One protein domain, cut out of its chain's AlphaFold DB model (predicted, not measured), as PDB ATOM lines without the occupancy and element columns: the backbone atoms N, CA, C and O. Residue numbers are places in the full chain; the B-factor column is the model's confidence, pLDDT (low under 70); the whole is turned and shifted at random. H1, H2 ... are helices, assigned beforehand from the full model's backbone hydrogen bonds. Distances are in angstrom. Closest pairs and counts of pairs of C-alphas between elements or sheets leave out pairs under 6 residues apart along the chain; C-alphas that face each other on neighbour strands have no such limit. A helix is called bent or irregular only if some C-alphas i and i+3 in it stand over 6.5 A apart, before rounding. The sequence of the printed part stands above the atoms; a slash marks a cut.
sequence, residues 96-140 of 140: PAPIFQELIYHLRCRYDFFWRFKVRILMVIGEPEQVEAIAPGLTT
ATOM      1  N   PRO A  96     -29.615   6.575  -6.673       54.31
ATOM      2  CA  PRO A  96     -29.580   5.785  -7.891       54.31
ATOM      3  C   PRO A  96     -28.228   5.082  -7.922       54.31
ATOM      4  O   PRO A  96     -27.203   5.737  -8.110       54.31
ATOM      5  N   ALA A  97     -28.249   3.768  -7.674       61.41
ATOM      6  CA  ALA A  97     -27.052   2.955  -7.594       61.41
ATOM      7  C   ALA A  97     -26.171   3.263  -8.816       61.41
ATOM      8  O   ALA A  97     -26.722   3.466  -9.906       61.41
ATOM      9  N   PRO A  98     -24.835   3.310  -8.675       65.69
ATOM     10  CA  PRO A  98     -23.914   3.696  -9.755       65.69
ATOM     11  C   PRO A  98     -24.203   2.967 -11.084       65.69
ATOM     12  O   PRO A  98     -24.118   3.558 -12.160       65.69
ATOM     13  N   ILE A  99     -24.714   1.738 -10.985       69.56
ATOM     14  CA  ILE A  99     -25.196   0.879 -12.074       69.56
ATOM     15  C   ILE A  99     -26.222   1.582 -12.986       69.56
ATOM     16  O   ILE A  99     -26.179   1.450 -14.208       69.56
ATOM     17  N   PHE A 100     -27.155   2.358 -12.430       74.56
ATOM     18  CA  PHE A 100     -28.209   3.015 -13.207       74.56
ATOM     19  C   PHE A 100     -27.684   4.227 -13.987       74.56
ATOM     20  O   PHE A 100     -28.171   4.528 -15.080       74.56
ATOM     21  N   GLN A 101     -26.683   4.926 -13.443       79.06
ATOM     22  CA  GLN A 101     -26.027   6.030 -14.145       79.06
ATOM     23  C   GLN A 101     -25.210   5.510 -15.329       79.06
ATOM     24  O   GLN A 101     -25.315   6.057 -16.430       79.06
ATOM     25  N   GLU A 102     -24.476   4.419 -15.122       81.25
ATOM     26  CA  GLU A 102     -23.704   3.739 -16.159       81.25
ATOM     27  C   GLU A 102     -24.613   3.181 -17.267       81.25
ATOM     28  O   GLU A 102     -24.386   3.437 -18.451       81.25
ATOM     29  N   LEU A 103     -25.741   2.560 -16.905       81.75
ATOM     30  CA  LEU A 103     -26.762   2.117 -17.860       81.75
ATOM     31  C   LEU A 103     -27.281   3.271 -18.737       81.75
ATOM     32  O   LEU A 103     -27.349   3.149 -19.962       81.75
ATOM     33  N   ILE A 104     -27.637   4.411 -18.135       83.12
ATOM     34  CA  ILE A 104     -28.122   5.585 -18.882       83.12
ATOM     35  C   ILE A 104     -27.029   6.148 -19.796       83.12
ATOM     36  O   ILE A 104     -27.340   6.605 -20.902       83.12
ATOM     37  N   TYR A 105     -25.771   6.137 -19.350       85.25
ATOM     38  CA  TYR A 105     -24.632   6.566 -20.153       85.25
ATOM     39  C   TYR A 105     -24.484   5.690 -21.401       85.25
ATOM     40  O   TYR A 105     -24.509   6.216 -22.516       85.25
ATOM     41  N   HIS A 106     -24.473   4.366 -21.244       85.19
ATOM     42  CA  HIS A 106     -24.403   3.434 -22.370       85.19
ATOM     43  C   HIS A 106     -25.583   3.578 -23.336       85.19
ATOM     44  O   HIS A 106     -25.388   3.589 -24.554       85.19
ATOM     45  N   LEU A 107     -26.802   3.751 -22.818       86.88
ATOM     46  CA  LEU A 107     -27.987   3.978 -23.649       86.88
ATOM     47  C   LEU A 107     -27.865   5.265 -24.469       86.88
ATOM     48  O   LEU A 107     -28.213   5.273 -25.649       86.88
ATOM     49  N   ARG A 108     -27.334   6.340 -23.878       84.38
ATOM     50  CA  ARG A 108     -27.122   7.611 -24.576       84.38
ATOM     51  C   ARG A 108     -26.005   7.519 -25.613       84.38
ATOM     52  O   ARG A 108     -26.178   8.045 -26.705       84.38
ATOM     53  N   CYS A 109     -24.898   6.849 -25.303       86.75
ATOM     54  CA  CYS A 109     -23.797   6.655 -26.246       86.75
ATOM     55  C   CYS A 109     -24.213   5.812 -27.458       86.75
ATOM     56  O   CYS A 109     -23.768   6.083 -28.566       86.75
ATOM     57  N   ARG A 110     -25.077   4.807 -27.265       84.88
ATOM     58  CA  ARG A 110     -25.468   3.876 -28.333       84.88
ATOM     59  C   ARG A 110     -26.679   4.328 -29.149       84.88
ATOM     60  O   ARG A 110     -26.738   4.052 -30.342       84.88
ATOM     61  N   TYR A 111     -27.651   4.987 -28.520       83.50
ATOM     62  CA  TYR A 111     -28.930   5.355 -29.149       83.50
ATOM     63  C   TYR A 111     -29.156   6.868 -29.268       83.50
ATOM     64  O   TYR A 111     -30.231   7.287 -29.712       83.50
ATOM     65  N   ASP A 112     -28.147   7.666 -28.913       83.50
ATOM     66  CA  ASP A 112     -28.161   9.127 -28.923       83.50
ATOM     67  C   ASP A 112     -29.116   9.730 -27.865       83.50
ATOM     68  O   ASP A 112     -29.758   9.042 -27.062       83.50
ATOM     69  N   PHE A 113     -29.218  11.053 -27.822       78.69
ATOM     70  CA  PHE A 113     -30.021  11.816 -26.871       78.69
ATOM     71  C   PHE A 113     -31.510  11.423 -26.876       78.69
ATOM     72  O   PHE A 113     -32.186  11.518 -25.849       78.69
ATOM     73  N   PHE A 114     -32.015  10.910 -28.003       81.81
ATOM     74  CA  PHE A 114     -33.404  10.471 -28.176       81.81
ATOM     75  C   PHE A 114     -33.656   8.993 -27.831       81.81
ATOM     76  O   PHE A 114     -34.724   8.469 -28.157       81.81
ATOM     77  N   TRP A 115     -32.735   8.322 -27.129       84.19
ATOM     78  CA  TRP A 115     -32.860   6.904 -26.761       84.19
ATOM     79  C   TRP A 115     -34.204   6.540 -26.111       84.19
ATOM     80  O   TRP A 115     -34.741   5.473 -26.385       84.19
ATOM     81  N   ARG A 116     -34.804   7.447 -25.325       80.44
ATOM     82  CA  ARG A 116     -36.096   7.229 -24.642       80.44
ATOM     83  C   ARG A 116     -37.277   6.984 -25.582       80.44
ATOM     84  O   ARG A 116     -38.272   6.406 -25.159       80.44
ATOM     85  N   PHE A 117     -37.194   7.442 -26.828       80.62
ATOM     86  CA  PHE A 117     -38.230   7.181 -27.829       80.62
ATOM     87  C   PHE A 117     -38.018   5.844 -28.547       80.62
ATOM     88  O   PHE A 117     -38.978   5.289 -29.072       80.62
ATOM     89  N   LYS A 118     -36.781   5.329 -28.554       77.75
ATOM     90  CA  LYS A 118     -36.394   4.090 -29.244       77.75
ATOM     91  C   LYS A 118     -36.360   2.870 -28.322       77.75
ATOM     92  O   LYS A 118     -36.604   1.764 -28.785       77.75
ATOM     93  N   VAL A 119     -36.073   3.062 -27.034       79.75
ATOM     94  CA  VAL A 119     -35.845   1.983 -26.065       79.75
ATOM     95  C   VAL A 119     -36.743   2.174 -24.846       79.75
ATOM     96  O   VAL A 119     -36.760   3.244 -24.236       79.75
ATOM     97  N   ARG A 120     -37.480   1.120 -24.478       81.19
ATOM     98  CA  ARG A 120     -38.276   1.044 -23.245       81.19
ATOM     99  C   ARG A 120     -37.598   0.070 -22.289       81.19
ATOM    100  O   ARG A 120     -37.320  -1.058 -22.674       81.19
ATOM    101  N   ILE A 121     -37.323   0.518 -21.068       80.56
ATOM    102  CA  ILE A 121     -36.724  -0.314 -20.020       80.56
ATOM    103  C   ILE A 121     -37.868  -0.943 -19.227       80.56
ATOM    104  O   ILE A 121     -38.737  -0.216 -18.743       80.56
ATOM    105  N   LEU A 122     -37.873  -2.270 -19.119       81.31
ATOM    106  CA  LEU A 122     -38.830  -3.022 -18.313       81.31
ATOM    107  C   LEU A 122     -38.080  -3.673 -17.153       81.31
ATOM    108  O   LEU A 122     -37.033  -4.279 -17.361       81.31
ATOM    109  N   MET A 123     -38.605  -3.530 -15.939       80.44
ATOM    110  CA  MET A 123     -38.083  -4.235 -14.774       80.44
ATOM    111  C   MET A 123     -38.849  -5.547 -14.641       80.44
ATOM    112  O   MET A 123     -40.068  -5.526 -14.476       80.44
ATOM    113  N   VAL A 124     -38.140  -6.667 -14.742       76.94
ATOM    114  CA  VAL A 124     -38.702  -8.001 -14.516       76.94
ATOM    115  C   VAL A 124     -38.277  -8.442 -13.120       76.94
ATOM    116  O   VAL A 124     -37.096  -8.381 -12.787       76.94
ATOM    117  N   ILE A 125     -39.244  -8.827 -12.291       77.00
ATOM    118  CA  ILE A 125     -39.027  -9.302 -10.921       77.00
ATOM    119  C   ILE A 125     -39.789 -10.616 -10.788       77.00
ATOM    120  O   ILE A 125     -40.971 -10.664 -11.122       77.00
ATOM    121  N   GLY A 126     -39.128 -11.665 -10.310       79.75
ATOM    122  CA  GLY A 126     -39.733 -12.979 -10.125       79.75
ATOM    123  C   GLY A 126     -38.696 -14.038  -9.772       79.75
ATOM    124  O   GLY A 126     -37.502 -13.746  -9.692       79.75
ATOM    125  N   GLU A 127     -39.167 -15.265  -9.565       83.06
ATOM    126  CA  GLU A 127     -38.296 -16.433  -9.425       83.06
ATOM    127  C   GLU A 127     -37.508 -16.674 -10.721       83.06
ATOM    128  O   GLU A 127     -38.032 -16.410 -11.807       83.06
ATOM    129  N   PRO A 128     -36.266 -17.186 -10.641       79.12
ATOM    130  CA  PRO A 128     -35.388 -17.317 -11.805       79.12
ATOM    131  C   PRO A 128     -36.017 -18.144 -12.936       79.12
ATOM    132  O   PRO A 128     -35.848 -17.801 -14.103       79.12
ATOM    133  N   GLU A 129     -36.814 -19.161 -12.597       77.88
ATOM    134  CA  GLU A 129     -37.553 -19.990 -13.559       77.88
ATOM    135  C   GLU A 129     -38.614 -19.191 -14.336       77.88
ATOM    136  O   GLU A 129     -38.806 -19.384 -15.536       77.88
ATOM    137  N   GLN A 130     -39.283 -18.248 -13.671       79.25
ATOM    138  CA  GLN A 130     -40.316 -17.399 -14.272       79.25
ATOM    139  C   GLN A 130     -39.705 -16.250 -15.077       79.25
ATOM    140  O   GLN A 130     -40.245 -15.858 -16.112       79.25
ATOM    141  N   VAL A 131     -38.567 -15.718 -14.625       79.62
ATOM    142  CA  VAL A 131     -37.819 -14.689 -15.353       79.62
ATOM    143  C   VAL A 131     -37.286 -15.250 -16.671       79.62
ATOM    144  O   VAL A 131     -37.465 -14.601 -17.699       79.62
ATOM    145  N   GLU A 132     -36.732 -16.464 -16.668       81.94
ATOM    146  CA  GLU A 132     -36.232 -17.126 -17.881       81.94
ATOM    147  C   GLU A 132     -37.368 -17.458 -18.865       81.94
ATOM    148  O   GLU A 132     -37.204 -17.337 -20.078       81.94
ATOM    149  N   ALA A 133     -38.564 -17.789 -18.360       80.62
ATOM    150  CA  ALA A 133     -39.747 -17.997 -19.197       80.62
ATOM    151  C   ALA A 133     -40.244 -16.706 -19.883       80.62
ATOM    152  O   ALA A 133     -40.787 -16.765 -20.988       80.62
ATOM    153  N   ILE A 134     -40.080 -15.543 -19.242       80.94
ATOM    154  CA  ILE A 134     -40.507 -14.236 -19.773       80.94
ATOM    155  C   ILE A 134     -39.426 -13.617 -20.672       80.94
ATOM    156  O   ILE A 134     -39.747 -12.987 -21.683       80.94
ATOM    157  N   ALA A 135     -38.157 -13.759 -20.299       78.69
ATOM    158  CA  ALA A 135     -37.011 -13.181 -20.984       78.69
ATOM    159  C   ALA A 135     -35.819 -14.157 -20.924       78.69
ATOM    160  O   ALA A 135     -34.987 -14.041 -20.020       78.69
ATOM    161  N   PRO A 136     -35.721 -15.098 -21.879       76.31
ATOM    162  CA  PRO A 136     -34.643 -16.080 -21.893       76.31
ATOM    163  C   PRO A 136     -33.278 -15.397 -22.055       76.31
ATOM    164  O   PRO A 136     -33.107 -14.539 -22.928       76.31
ATOM    165  N   GLY A 137     -32.310 -15.774 -21.216       77.69
ATOM    166  CA  GLY A 137     -30.958 -15.207 -21.189       77.69
ATOM    167  C   GLY A 137     -30.778 -13.979 -20.288       77.69
ATOM    168  O   GLY A 137     -29.788 -13.263 -20.440       77.69
ATOM    169  N   LEU A 138     -31.717 -13.709 -19.372       77.12
ATOM    170  CA  LEU A 138     -31.587 -12.632 -18.380       77.12
ATOM    171  C   LEU A 138     -30.928 -13.099 -17.066       77.12
ATOM    172  O   LEU A 138     -30.364 -12.268 -16.355       77.12
ATOM    173  N   THR A 139     -30.991 -14.396 -16.736       68.56
ATOM    174  CA  THR A 139     -30.567 -14.971 -15.438       68.56
ATOM    175  C   THR A 139     -29.351 -15.907 -15.509       68.56
ATOM    176  O   THR A 139     -29.105 -16.636 -14.549       68.56
ATOM    177  N   THR A 140     -28.585 -15.881 -16.608       59.19
ATOM    178  CA  THR A 140     -27.338 -16.665 -16.786       59.19
ATOM    179  C   THR A 140     -26.308 -16.477 -15.684       59.19
ATOM    180  O   THR A 140     -26.086 -15.309 -15.285       59.19
TER     181      THR A 140
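Overview. This is residues 96 to 140 of the 140 residues of an uncharacterized protein of Photorhabdus temperata subsp. temperata Meg1 (UniProt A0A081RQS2). Picture two small helical parts held well away from each other by a stretched piece of chain: the helix H1 with the short H2 just after it at one end, and H3 at the other. Residues 119 to 127 bridge the space between, and after H3 the last residues, 135 to 140, curl back beside it. At the H1 end, residues 96 to 103, of which 98 to 103 belong to H1, stick out free. You have 45 printed residues with three named helices, in the order H1, H2, H3, and no named strand; the class is all helix. The whole is loose, with a radius of gyration of the C-alphas of 13.0 A, and only just elongated, spanning 35 by 23 by 15 A.

Along the chain. Start at Pro 96 and go two residues on to C-alpha 98 at (-23.914, 3.696, -9.755), where H1 begins. From there H1 covers residues 98 to 111 and runs 20.1 A to C-alpha 111 at (-28.930, 5.355, -29.149); watch z fall along it. Next comes H2, residues 115 to 118, with 5.2 A from first to last C-alpha. Then pass along residues 119 to 127 to H3, residues 128 to 134, which runs 10.0 A and ends at C-alpha 134, at (-40.507, -14.236, -19.773). None of the three helices is bent or irregular.

Arrangement. Begin with H1, the longest helix, and look at its residues 107 to 111, which alone touch H2. H1 and H2 only just touch, with 3 pairs of C-alphas within 8 A, and they touch only at the corner by their tight link of 3 residues. Their closest C-alphas are those of Arg 108 and Trp 115, 6.2 A apart, while the centres are 12.5 A apart. Go on to H3 and you will find that it touches no helix: H1 and H3 are apart, and so are H2 and H3. In H1 and H3 every O i to N i+4 pair is within hydrogen-bond range; H2 is too short for such a pair, and its 1 pair of O i and N i+3 is within range.

Size, cuts and confidence. For the greatest distance, find the C-alphas of Phe 113 and Glu 129, 35.3 A apart, the two farthest apart in the domain. From Pro 96 to Thr 140, the chain's last residue, the C-alphas are 24.3 A apart. The printed part has no cut and no long link; H2 and H3 are joined by a short link of 9 residues. In the B-factor column the mean pLDDT of the printed part is 78.5, and the model's confidence is under 70 at residues 96 to 99 and 139 to 140.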